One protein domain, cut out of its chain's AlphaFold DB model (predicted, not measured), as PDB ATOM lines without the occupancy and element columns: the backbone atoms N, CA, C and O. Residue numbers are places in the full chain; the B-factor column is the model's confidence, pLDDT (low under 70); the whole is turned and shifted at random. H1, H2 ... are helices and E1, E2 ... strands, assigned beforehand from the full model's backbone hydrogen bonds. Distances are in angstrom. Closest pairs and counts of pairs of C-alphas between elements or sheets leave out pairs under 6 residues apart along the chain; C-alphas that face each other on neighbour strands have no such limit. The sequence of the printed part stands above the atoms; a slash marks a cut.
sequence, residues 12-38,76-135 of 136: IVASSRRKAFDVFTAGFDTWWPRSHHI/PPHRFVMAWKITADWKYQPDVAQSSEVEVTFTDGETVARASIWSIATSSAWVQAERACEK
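Overview. This is residues 12 to 38 and 76 to 135 of the 136 residues of an uncharacterized protein of Bryobacterales bacterium F-183 (UniProt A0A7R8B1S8). Picture a small antiparallel sheet of three strands, with the short helix H1 over one face, running along the strands, and a second short helix, H2, off the sheet near the other end of the printed part. The loop of residues 85 to 99 between E1 and E2 makes one end of the longest axis. The printed part has 87 residues, with two named helices and three named strands in the order H1, E1, E2, E3, H2; the sheet's order is E1 - E2 - E3, a meander, each strand the antiparallel neighbour of the one before. The class is mixed, helices and strands, with under half of the residues in named elements. The whole is compact, with a radius of gyration of the C-alphas of 13.5 A and spans of 38 by 26 by 20 A.

Arrangement. Start with H1, residues 17 to 24, on the sheet of E1, residues 79 to 84, E2, residues 100 to 107, and E3, residues 112 to 118. H1 lies over E2 at a height over the sheet of 8.6 A, at 18 degrees on the local plane; their closest C-alphas, Arg 17 and Phe 106, are 5.9 A apart. In the hairpin E1 and E2, find N 84 and O 100 within hydrogen-bond range at 2.7 A; in the hairpin E2 and E3, N 105 and O 114 at 2.9 A. H2, residues 126 to 133, is not on the sheet and is apart from H1. Each O i to N i+4 pair is within range in H1, and 3 of 4 in H2.

Along the chain. Find C-alpha 17 at (151.616, 166.121, 188.839), where H1 begins its 10.6 A. E1 measures 15.8 A, E2 23.3 A and E3 18.2 A. H2, 11.4 A, ends at C-alpha 133, (155.433, 156.704, 198.389).

Size, cuts and confidence. The C-alphas farthest apart, Pro 94 and Glu 110, are 38.6 A apart. Residues 39 to 75 are not printed; C-alphas 38 and 76 are 27.6 A apart across the cut. The link from E1 to E2 is long. Residues 109 to 135 have pLDDT under 70.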
ATOM      1  N   ILE A  12     148.977 161.417 199.085       79.56
ATOM      2  CA  ILE A  12     149.550 162.747 198.875       79.56
ATOM      3  C   ILE A  12     151.066 162.581 198.814       79.56
ATOM      4  O   ILE A  12     151.635 161.894 199.655       79.56
ATOM      5  N   VAL A  13     151.708 163.169 197.808       77.12
ATOM      6  CA  VAL A  13     153.146 163.056 197.543       77.12
ATOM      7  C   VAL A  13     153.744 164.437 197.285       77.12
ATOM      8  O   VAL A  13     153.181 165.241 196.556       77.12
ATOM      9  N   ALA A  14     154.925 164.737 197.818       82.88
ATOM     10  CA  ALA A  14     155.581 166.032 197.607       82.88
ATOM     11  C   ALA A  14     156.287 166.109 196.231       82.88
ATOM     12  O   ALA A  14     157.507 166.200 196.131       82.88
ATOM     13  N   SER A  15     155.524 166.030 195.140       81.75
ATOM     14  CA  SER A  15     156.051 165.967 193.766       81.75
ATOM     15  C   SER A  15     155.372 166.988 192.852       81.75
ATOM     16  O   SER A  15     154.624 167.823 193.329       81.75
ATOM     17  N   SER A  16     155.600 166.970 191.542       86.31
ATOM     18  CA  SER A  16     154.694 167.628 190.584       86.31
ATOM     19  C   SER A  16     153.722 166.596 190.020       86.31
ATOM     20  O   SER A  16     154.040 165.406 189.991       86.31
ATOM     21  N   ARG A  17     152.567 167.030 189.502       87.44
ATOM     22  CA  ARG A  17     151.616 166.121 188.839       87.44
ATOM     23  C   ARG A  17     152.279 165.277 187.744       87.44
ATOM     24  O   ARG A  17     152.092 164.068 187.703       87.44
ATOM     25  N   ARG A  18     153.087 165.912 186.885       90.31
ATOM     26  CA  ARG A  18     153.845 165.227 185.822       90.31
ATOM     27  C   ARG A  18     154.788 164.174 186.399       90.31
ATOM     28  O   ARG A  18     154.730 163.033 185.969       90.31
ATOM     29  N   LYS A  19     155.597 164.534 187.400       89.69
ATOM     30  CA  LYS A  19     156.550 163.597 188.007       89.69
ATOM     31  C   LYS A  19     155.833 162.428 188.694       89.69
ATOM     32  O   LYS A  19     156.290 161.299 188.578       89.69
ATOM     33  N   ALA A  20     154.703 162.671 189.362       89.38
ATOM     34  CA  ALA A  20     153.884 161.606 189.940       89.38
ATOM     35  C   ALA A  20     153.332 160.655 188.863       89.38
ATOM     36  O   ALA A  20     153.419 159.441 189.031       89.38
ATOM     37  N   PHE A  21     152.828 161.192 187.746       90.75
ATOM     38  CA  PHE A  21     152.379 160.390 186.604       90.75
ATOM     39  C   PHE A  21     153.514 159.524 186.041       90.75
ATOM     40  O   PHE A  21     153.338 158.321 185.846       90.75
ATOM     41  N   ASP A  22     154.685 160.120 185.813       92.62
ATOM     42  CA  ASP A  22     155.826 159.431 185.209       92.62
ATOM     43  C   ASP A  22     156.354 158.311 186.126       92.62
ATOM     44  O   ASP A  22     156.588 157.204 185.653       92.62
ATOM     45  N   VAL A  23     156.465 158.546 187.441       91.12
ATOM     46  CA  VAL A  23     156.879 157.516 188.419       91.12
ATOM     47  C   VAL A  23     155.848 156.395 188.526       91.12
ATOM     48  O   VAL A  23     156.212 155.221 188.542       91.12
ATOM     49  N   PHE A  24     154.558 156.738 188.576       90.50
ATOM     50  CA  PHE A  24     153.506 155.731 188.671       90.50
ATOM     51  C   PHE A  24     153.450 154.850 187.418       90.50
ATOM     52  O   PHE A  24     153.089 153.685 187.507       90.50
ATOM     53  N   THR A  25     153.806 155.385 186.250       93.94
ATOM     54  CA  THR A  25     153.636 154.675 184.980       93.94
ATOM     55  C   THR A  25     154.960 154.231 184.357       93.94
ATOM     56  O   THR A  25     155.327 153.068 184.465       93.94
ATOM     57  N   ALA A  26     155.727 155.125 183.737       93.69
ATOM     58  CA  ALA A  26     157.022 154.787 183.143       93.69
ATOM     59  C   ALA A  26     158.034 154.260 184.183       93.69
ATOM     60  O   ALA A  26     158.895 153.448 183.853       93.69
ATOM     61  N   GLY A  27     157.911 154.694 185.440       92.88
ATOM     62  CA  GLY A  27     158.703 154.234 186.579       92.88
ATOM     63  C   GLY A  27     158.122 153.035 187.335       92.88
ATOM     64  O   GLY A  27     158.625 152.737 188.416       92.88
ATOM     65  N   PHE A  28     157.095 152.352 186.813       94.50
ATOM     66  CA  PHE A  28     156.359 151.288 187.516       94.50
ATOM     67  C   PHE A  28     157.264 150.216 188.139       94.50
ATOM     68  O   PHE A  28     157.076 149.814 189.287       94.50
ATOM     69  N   ASP A  29     158.312 149.817 187.417       96.12
ATOM     70  CA  ASP A  29     159.285 148.825 187.876       96.12
ATOM     71  C   ASP A  29     159.976 149.182 189.204       96.12
ATOM     72  O   ASP A  29     160.357 148.307 189.980       96.12
ATOM     73  N   THR A  30     160.144 150.475 189.484       92.88
ATOM     74  CA  THR A  30     160.910 150.948 190.646       92.88
ATOM     75  C   THR A  30     160.215 150.667 191.974       92.88
ATOM     76  O   THR A  30     160.882 150.555 193.001       92.88
ATOM     77  N   TRP A  31     158.889 150.513 191.960       89.25
ATOM     78  CA  TRP A  31     158.081 150.351 193.167       89.25
ATOM     79  C   TRP A  31     157.182 149.111 193.147       89.25
ATOM     80  O   TRP A  31     156.691 148.708 194.205       89.25
ATOM     81  N   TRP A  32     156.969 148.474 191.989       89.62
ATOM     82  CA  TRP A  32     156.144 147.271 191.918       89.62
ATOM     83  C   TRP A  32     156.791 146.094 192.673       89.62
ATOM     84  O   TRP A  32     157.966 145.777 192.450       89.62
ATOM     85  N   PRO A  33     156.061 145.395 193.564       89.06
ATOM     86  CA  PRO A  33     156.646 144.309 194.337       89.06
ATOM     87  C   PRO A  33     157.078 143.135 193.457       89.06
ATOM     88  O   PRO A  33     156.273 142.560 192.726       89.06
ATOM     89  N   ARG A  34     158.323 142.679 193.629       92.19
ATOM     90  CA  ARG A  34     158.868 141.514 192.905       92.19
ATOM     91  C   ARG A  34     158.134 140.200 193.168       92.19
ATOM     92  O   ARG A  34     158.317 139.261 192.415       92.19
ATOM     93  N   SER A  35     157.315 140.133 194.215       87.75
ATOM     94  CA  SER A  35     156.474 138.978 194.547       87.75
ATOM     95  C   SER A  35     155.089 138.996 193.891       87.75
ATOM     96  O   SER A  35     154.358 138.021 194.021       87.75
ATOM     97  N   HIS A  36     154.693 140.094 193.239       85.25
ATOM     98  CA  HIS A  36     153.348 140.271 192.688       85.25
ATOM     99  C   HIS A  36     153.369 140.121 191.163       85.25
ATOM    100  O   HIS A  36     153.291 141.097 190.419       85.25
ATOM    101  N   HIS A  37     153.480 138.876 190.707       91.25
ATOM    102  CA  HIS A  37     153.441 138.497 189.295       91.25
ATOM    103  C   HIS A  37     152.749 137.144 189.110       91.25
ATOM    104  O   HIS A  37     152.664 136.349 190.041       91.25
ATOM    105  N   ILE A  38     152.277 136.882 187.891       91.19
ATOM    106  CA  ILE A  38     151.667 135.597 187.495       91.19
ATOM    107  C   ILE A  38     152.650 134.663 186.769       91.19
ATOM    108  O   ILE A  38     152.290 133.538 186.438       91.19
ATOM    109  N   PRO A  76     148.273 161.702 179.767       95.00
ATOM    110  CA  PRO A  76     149.319 162.235 180.620       95.00
ATOM    111  C   PRO A  76     149.275 163.776 180.688       95.00
ATOM    112  O   PRO A  76     149.227 164.433 179.647       95.00
ATOM    113  N   PRO A  77     149.436 164.397 181.876       93.44
ATOM    114  CA  PRO A  77     149.744 163.782 183.170       93.44
ATOM    115  C   PRO A  77     148.507 163.582 184.068       93.44
ATOM    116  O   PRO A  77     148.647 163.545 185.285       93.44
ATOM    117  N   HIS A  78     147.298 163.564 183.513       91.81
ATOM    118  CA  HIS A  78     146.049 163.682 184.265       91.81
ATOM    119  C   HIS A  78     145.477 162.340 184.704       91.81
ATOM    120  O   HIS A  78     144.986 162.225 185.829       91.81
ATOM    121  N   ARG A  79     145.507 161.340 183.818       92.56
ATOM    122  CA  ARG A  79     144.733 160.115 183.995       92.56
ATOM    123  C   ARG A  79     145.340 158.923 183.267       92.56
ATOM    124  O   ARG A  79     145.850 159.028 182.154       92.56
ATOM    125  N   PHE A  80     145.226 157.769 183.903       92.00
ATOM    126  CA  PHE A  80     145.593 156.465 183.375       92.00
ATOM    127  C   PHE A  80     144.495 155.465 183.735       92.00
ATOM    128  O   PHE A  80     144.029 155.461 184.873       92.00
ATOM    129  N   VAL A  81     144.079 154.628 182.785       94.75
ATOM    130  CA  VAL A  81     143.167 153.507 183.049       94.75
ATOM    131  C   VAL A  81     143.745 152.249 182.429       94.75
ATOM    132  O   VAL A  81     144.148 152.268 181.266       94.75
ATOM    133  N   MET A  82     143.740 151.152 183.180       95.12
ATOM    134  CA  MET A  82     144.084 149.830 182.669       95.12
ATOM    135  C   MET A  82     143.017 148.793 183.001       95.12
ATOM    136  O   MET A  82     142.432 148.802 184.083       95.12
ATOM    137  N   ALA A  83     142.834 147.855 182.081       93.88
ATOM    138  CA  ALA A  83     142.182 146.591 182.336       93.88
ATOM    139  C   ALA A  83     143.148 145.702 183.124       93.88
ATOM    140  O   ALA A  83     144.245 145.377 182.666       93.88
ATOM    141  N   TRP A  84     142.744 145.327 184.329       90.88
ATOM    142  CA  TRP A  84     143.425 144.370 185.182       90.88
ATOM    143  C   TRP A  84     143.046 142.957 184.742       90.88
ATOM    144  O   TRP A  84     141.981 142.437 185.080       90.88
ATOM    145  N   LYS A  85     143.939 142.334 183.974       92.19
ATOM    146  CA  LYS A  85     143.726 141.037 183.321       92.19
ATOM    147  C   LYS A  85     144.108 139.868 184.231       92.19
ATOM    148  O   LYS A  85     144.574 138.837 183.752       92.19
ATOM    149  N   ILE A  86     143.923 140.014 185.544       86.62
ATOM    150  CA  ILE A  86     144.127 138.941 186.524       86.62
ATOM    151  C   ILE A  86     142.828 138.714 187.301       86.62
ATOM    152  O   ILE A  86     142.273 139.640 187.891       86.62
ATOM    153  N   THR A  87     142.344 137.474 187.326       81.00
ATOM    154  CA  THR A  87     141.152 137.082 188.088       81.00
ATOM    155  C   THR A  87     141.431 137.005 189.594       81.00
ATOM    156  O   THR A  87     142.580 137.018 190.035       81.00
ATOM    157  N   ALA A  88     140.376 136.854 190.405       76.25
ATOM    158  CA  ALA A  88     140.503 136.648 191.853       76.25
ATOM    159  C   ALA A  88     141.328 135.397 192.228       76.25
ATOM    160  O   ALA A  88     141.986 135.387 193.265       76.25
ATOM    161  N   ASP A  89     141.353 134.384 191.354       79.00
ATOM    162  CA  ASP A  89     142.155 133.164 191.513       79.00
ATOM    163  C   ASP A  89     143.599 133.320 190.997       79.00
ATOM    164  O   ASP A  89     144.284 132.320 190.773       79.00
ATOM    165  N   TRP A  90     144.064 134.554 190.760       80.06
ATOM    166  CA  TRP A  90     145.411 134.857 190.256       80.06
ATOM    167  C   TRP A  90     145.730 134.240 188.882       80.06
ATOM    168  O   TRP A  90     146.865 133.867 188.589       80.06
ATOM    169  N   LYS A  91     144.727 134.151 187.999       82.50
ATOM    170  CA  LYS A  91     144.886 133.649 186.623       82.50
ATOM    171  C   LYS A  91     144.729 134.761 185.600       82.50
ATOM    172  O   LYS A  91     143.975 135.702 185.823       82.50
ATOM    173  N   TYR A  92     145.389 134.612 184.456       89.00
ATOM    174  CA  TYR A  92     145.240 135.544 183.345       89.00
ATOM    175  C   TYR A  92     143.816 135.513 182.761       89.00
ATOM    176  O   TYR A  92     143.269 134.441 182.499       89.00
ATOM    177  N   GLN A  93     143.240 136.694 182.538       89.31
ATOM    178  CA  GLN A  93     141.967 136.925 181.857       89.31
ATOM    179  C   GLN A  93     142.251 137.598 180.503       89.31
ATOM    180  O   GLN A  93     142.558 138.789 180.472       89.31
ATOM    181  N   PRO A  94     142.173 136.880 179.369       89.75
ATOM    182  CA  PRO A  94     142.467 137.467 178.065       89.75
ATOM    183  C   PRO A  94     141.434 138.507 177.604       89.75
ATOM    184  O   PRO A  94     141.801 139.395 176.834       89.75
ATOM    185  N   ASP A  95     140.182 138.413 178.065       87.19
ATOM    186  CA  ASP A  95     139.088 139.293 177.651       87.19
ATOM    187  C   ASP A  95     139.025 140.567 178.510       87.19
ATOM    188  O   ASP A  95     138.706 140.540 179.704       87.19
ATOM    189  N   VAL A  96     139.302 141.708 177.878       86.38
ATOM    190  CA  VAL A  96     139.245 143.036 178.507       86.38
ATOM    191  C   VAL A  96     137.839 143.356 179.018       86.38
ATOM    192  O   VAL A  96     137.710 143.920 180.099       86.38
ATOM    193  N   ALA A  97     136.782 142.931 178.319       84.00
ATOM    194  CA  ALA A  97     135.402 143.204 178.730       84.00
ATOM    195  C   ALA A  97     134.994 142.456 180.012       84.00
ATOM    196  O   ALA A  97     134.019 142.823 180.665       84.00
ATOM    197  N   GLN A  98     135.739 141.408 180.375       80.88
ATOM    198  CA  GLN A  98     135.554 140.636 181.606       80.88
ATOM    199  C   GLN A  98     136.593 140.977 182.684       80.88
ATOM    200  O   GLN A  98     136.631 140.326 183.730       80.88
ATOM    201  N   SER A  99     137.460 141.958 182.426       83.06
ATOM    202  CA  SER A  99     138.516 142.379 183.341       83.06
ATOM    203  C   SER A  99     138.023 143.464 184.300       83.06
ATOM    204  O   SER A  99     137.126 144.243 183.988       83.06
ATOM    205  N   SER A 100     138.631 143.527 185.483       83.81
ATOM    206  CA  SER A 100     138.474 144.674 186.384       83.81
ATOM    207  C   SER A 100     139.188 145.900 185.807       83.81
ATOM    208  O   SER A 100     140.121 145.750 185.023       83.81
ATOM    209  N   GLU A 101     138.815 147.109 186.227       85.25
ATOM    210  CA  GLU A 101     139.495 148.337 185.803       85.25
ATOM    211  C   GLU A 101     140.245 148.997 186.966       85.25
ATOM    212  O   GLU A 101     139.779 149.074 188.105       85.25
ATOM    213  N   VAL A 102     141.435 149.509 186.675       88.88
ATOM    214  CA  VAL A 102     142.204 150.352 187.592       88.88
ATOM    215  C   VAL A 102     142.305 151.727 186.963       88.88
ATOM    216  O   VAL A 102     142.918 151.877 185.909       88.88
ATOM    217  N   GLU A 103     141.728 152.733 187.620       89.19
ATOM    218  CA  GLU A 103     141.863 154.129 187.225       89.19
ATOM    219  C   GLU A 103     142.781 154.874 188.192       89.19
ATOM    220  O   GLU A 103     142.715 154.752 189.417       89.19
ATOM    221  N   VAL A 104     143.644 155.708 187.635       88.94
ATOM    222  CA  VAL A 104     144.537 156.559 188.404       88.94
ATOM    223  C   VAL A 104     144.428 157.969 187.867       88.94
ATOM    224  O   VAL A 104     144.534 158.201 186.665       88.94
ATOM    225  N   THR A 105     144.193 158.911 188.775       89.69
ATOM    226  CA  THR A 105     144.032 160.332 188.472       89.69
ATOM    227  C   THR A 105     145.044 161.144 189.260       89.69
ATOM    228  O   THR A 105     145.353 160.836 190.412       89.69
ATOM    229  N   PHE A 106     145.549 162.208 188.652       86.81
ATOM    230  CA  PHE A 106     146.553 163.067 189.262       86.81
ATOM    231  C   PHE A 106     146.054 164.516 189.249       86.81
ATOM    232  O   PHE A 106     145.682 165.049 188.201       86.81
ATOM    233  N   THR A 107     146.029 165.166 190.414       84.44
ATOM    234  CA  THR A 107     145.431 166.502 190.604       84.44
ATOM    235  C   THR A 107     146.387 167.455 191.321       84.44
ATOM    236  O   THR A 107     147.194 167.020 192.142       84.44
ATOM    237  N   ASP A 108     146.281 168.755 191.031       74.69
ATOM    238  CA  ASP A 108     147.111 169.797 191.653       74.69
ATOM    239  C   ASP A 108     146.512 170.254 193.002       74.69
ATOM    240  O   ASP A 108     145.289 170.325 193.124       74.69
ATOM    241  N   GLY A 109     147.355 170.590 193.993       54.38
ATOM    242  CA  GLY A 109     146.898 171.194 195.263       54.38
ATOM    243  C   GLY A 109     147.776 171.003 196.513       54.38
ATOM    244  O   GLY A 109     147.216 171.033 197.596       54.38
ATOM    245  N   GLU A 110     149.104 170.839 196.375       50.19
ATOM    246  CA  GLU A 110     150.020 170.069 197.261       50.19
ATOM    247  C   GLU A 110     149.958 168.583 196.886       50.19
ATOM    248  O   GLU A 110     149.067 167.848 197.287       50.19
ATOM    249  N   THR A 111     150.822 168.192 195.951       50.19
ATOM    250  CA  THR A 111     150.590 167.135 194.952       50.19
ATOM    251  C   THR A 111     149.939 165.854 195.473       50.19
ATOM    252  O   THR A 111     150.522 165.055 196.187       50.19
ATOM    253  N   VAL A 112     148.700 165.613 195.051       52.47
ATOM    254  CA  VAL A 112     147.937 164.418 195.425       52.47
ATOM    255  C   VAL A 112     147.892 163.471 194.231       52.47
ATOM    256  O   VAL A 112     147.306 163.797 193.197       52.47
ATOM    257  N   ALA A 113     148.488 162.284 194.366       52.78
ATOM    258  CA  ALA A 113     148.276 161.181 193.433       52.78
ATOM    259  C   ALA A 113     147.075 160.357 193.926       52.78
ATOM    260  O   ALA A 113     147.150 159.591 194.888       52.78
ATOM    261  N   ARG A 114     145.913 160.531 193.290       54.72
ATOM    262  CA  ARG A 114     144.684 159.829 193.671       54.72
ATOM    263  C   ARG A 114     144.458 158.627 192.753       54.72
ATOM    264  O   ARG A 114     143.842 158.741 191.694       54.72
ATOM    265  N   ALA A 115     144.917 157.457 193.188       52.28
ATOM    266  CA  ALA A 115     144.617 156.176 192.545       52.28
ATOM    267  C   ALA A 115     143.232 155.654 192.970       52.28
ATOM    268  O   ALA A 115     143.063 155.119 194.063       52.28
ATOM    269  N   SER A 116     142.227 155.808 192.108       47.88
ATOM    270  CA  SER A 116     140.867 155.322 192.369       47.88
ATOM    271  C   SER A 116     140.643 154.006 191.633       47.88
ATOM    272  O   SER A 116     140.320 153.998 190.454       47.88
ATOM    273  N   ILE A 117     140.799 152.872 192.313       50.09
ATOM    274  CA  ILE A 117     140.605 151.570 191.668       50.09
ATOM    275  C   ILE A 117     139.112 151.274 191.553       50.09
ATOM    276  O   ILE A 117     138.376 151.265 192.542       50.09
ATOM    277  N   TRP A 118     138.652 150.989 190.342       45.91
ATOM    278  CA  TRP A 118     137.264 150.629 190.090       45.91
ATOM    279  C   TRP A 118     137.171 149.158 189.715       45.91
ATOM    280  O   TRP A 118     136.948 148.849 188.555       45.91
ATOM    281  N   SER A 119     137.323 148.249 190.687       42.66
ATOM    282  CA  SER A 119     136.605 146.957 190.727       42.66
ATOM    283  C   SER A 119     137.269 145.933 191.654       42.66
ATOM    284  O   SER A 119     138.487 145.806 191.714       42.66
ATOM    285  N   ILE A 120     136.400 145.220 192.377       36.19
ATOM    286  CA  ILE A 120     136.436 143.825 192.845       36.19
ATOM    287  C   ILE A 120     137.760 143.038 192.737       36.19
ATOM    288  O   ILE A 120     137.810 141.943 192.192       36.19
ATOM    289  N   ALA A 121     138.840 143.524 193.325       35.16
ATOM    290  CA  ALA A 121     139.980 142.672 193.629       35.16
ATOM    291  C   ALA A 121     140.602 143.150 194.934       35.16
ATOM    292  O   ALA A 121     141.490 143.999 194.972       35.16
ATOM    293  N   THR A 122     140.113 142.593 196.039       42.47
ATOM    294  CA  THR A 122     140.874 142.543 197.283       42.47
ATOM    295  C   THR A 122     142.175 141.800 196.993       42.47
ATOM    296  O   THR A 122     142.188 140.573 196.969       42.47
ATOM    297  N   SER A 123     143.275 142.502 196.737       42.88
ATOM    298  CA  SER A 123     144.586 141.861 196.771       42.88
ATOM    299  C   SER A 123     145.649 142.783 197.358       42.88
ATOM    300  O   SER A 123     145.638 144.003 197.206       42.88
ATOM    301  N   SER A 124     146.549 142.146 198.097       39.56
ATOM    302  CA  SER A 124     147.638 142.658 198.932       39.56
ATOM    303  C   SER A 124     148.658 143.579 198.250       39.56
ATOM    304  O   SER A 124     149.529 144.109 198.940       39.56
ATOM    305  N   ALA A 125     148.558 143.797 196.936       43.97
ATOM    306  CA  ALA A 125     149.483 144.625 196.162       43.97
ATOM    307  C   ALA A 125     149.489 146.097 196.621       43.97
ATOM    308  O   ALA A 125     150.533 146.747 196.648       43.97
ATOM    309  N   TRP A 126     148.334 146.613 197.055       46.78
ATOM    310  CA  TRP A 126     148.143 148.033 197.385       46.78
ATOM    311  C   TRP A 126     148.875 148.500 198.645       46.78
ATOM    312  O   TRP A 126     149.358 149.629 198.682       46.78
ATOM    313  N   VAL A 127     149.056 147.617 199.634       44.12
ATOM    314  CA  VAL A 127     149.793 147.934 200.875       44.12
ATOM    315  C   VAL A 127     151.262 148.281 200.585       44.12
ATOM    316  O   VAL A 127     151.917 148.945 201.385       44.12
ATOM    317  N   GLN A 128     151.806 147.839 199.448       43.50
ATOM    318  CA  GLN A 128     153.200 148.092 199.076       43.50
ATOM    319  C   GLN A 128     153.380 149.410 198.311       43.50
ATOM    320  O   GLN A 128     154.367 150.101 198.545       43.50
ATOM    321  N   ALA A 129     152.417 149.800 197.467       38.00
ATOM    322  CA  ALA A 129     152.447 151.094 196.780       38.00
ATOM    323  C   ALA A 129     152.339 152.268 197.774       38.00
ATOM    324  O   ALA A 129     153.073 153.248 197.650       38.00
ATOM    325  N   GLU A 130     151.498 152.130 198.809       37.25
ATOM    326  CA  GLU A 130     151.416 153.084 199.929       37.25
ATOM    327  C   GLU A 130     152.790 153.240 200.618       37.25
ATOM    328  O   GLU A 130     153.277 154.355 200.793       37.25
ATOM    329  N   ARG A 131     153.493 152.131 200.888       41.28
ATOM    330  CA  ARG A 131     154.829 152.136 201.518       41.28
ATOM    331  C   ARG A 131     155.952 152.675 200.628       41.28
ATOM    332  O   ARG A 131     156.966 153.114 201.162       41.28
ATOM    333  N   ALA A 132     155.819 152.591 199.305       38.97
ATOM    334  CA  ALA A 132     156.819 153.105 198.372       38.97
ATOM    335  C   ALA A 132     156.776 154.639 198.279       38.97
ATOM    336  O   ALA A 132     157.826 155.267 198.214       38.97
ATOM    337  N   CYS A 133     155.583 155.245 198.348       33.81
ATOM    338  CA  CYS A 133     155.433 156.704 198.389       33.81
ATOM    339  C   CYS A 133     155.800 157.326 199.748       33.81
ATOM    340  O   CYS A 133     156.137 158.501 199.792       33.81
ATOM    341  N   GLU A 134     155.740 156.571 200.849       35.31
ATOM    342  CA  GLU A 134     156.069 157.069 202.196       35.31
ATOM    343  C   GLU A 134     157.577 157.141 202.500       35.31
ATOM    344  O   GLU A 134     157.959 157.677 203.540       35.31
ATOM    345  N   LYS A 135     158.446 156.569 201.655       31.95
ATOM    346  CA  LYS A 135     159.883 156.430 201.953       31.95
ATOM    347  C   LYS A 135     160.803 157.498 201.354       31.95
ATOM    348  O   LYS A 135     162.011 157.371 201.549       31.95
TER     349      LYS A 135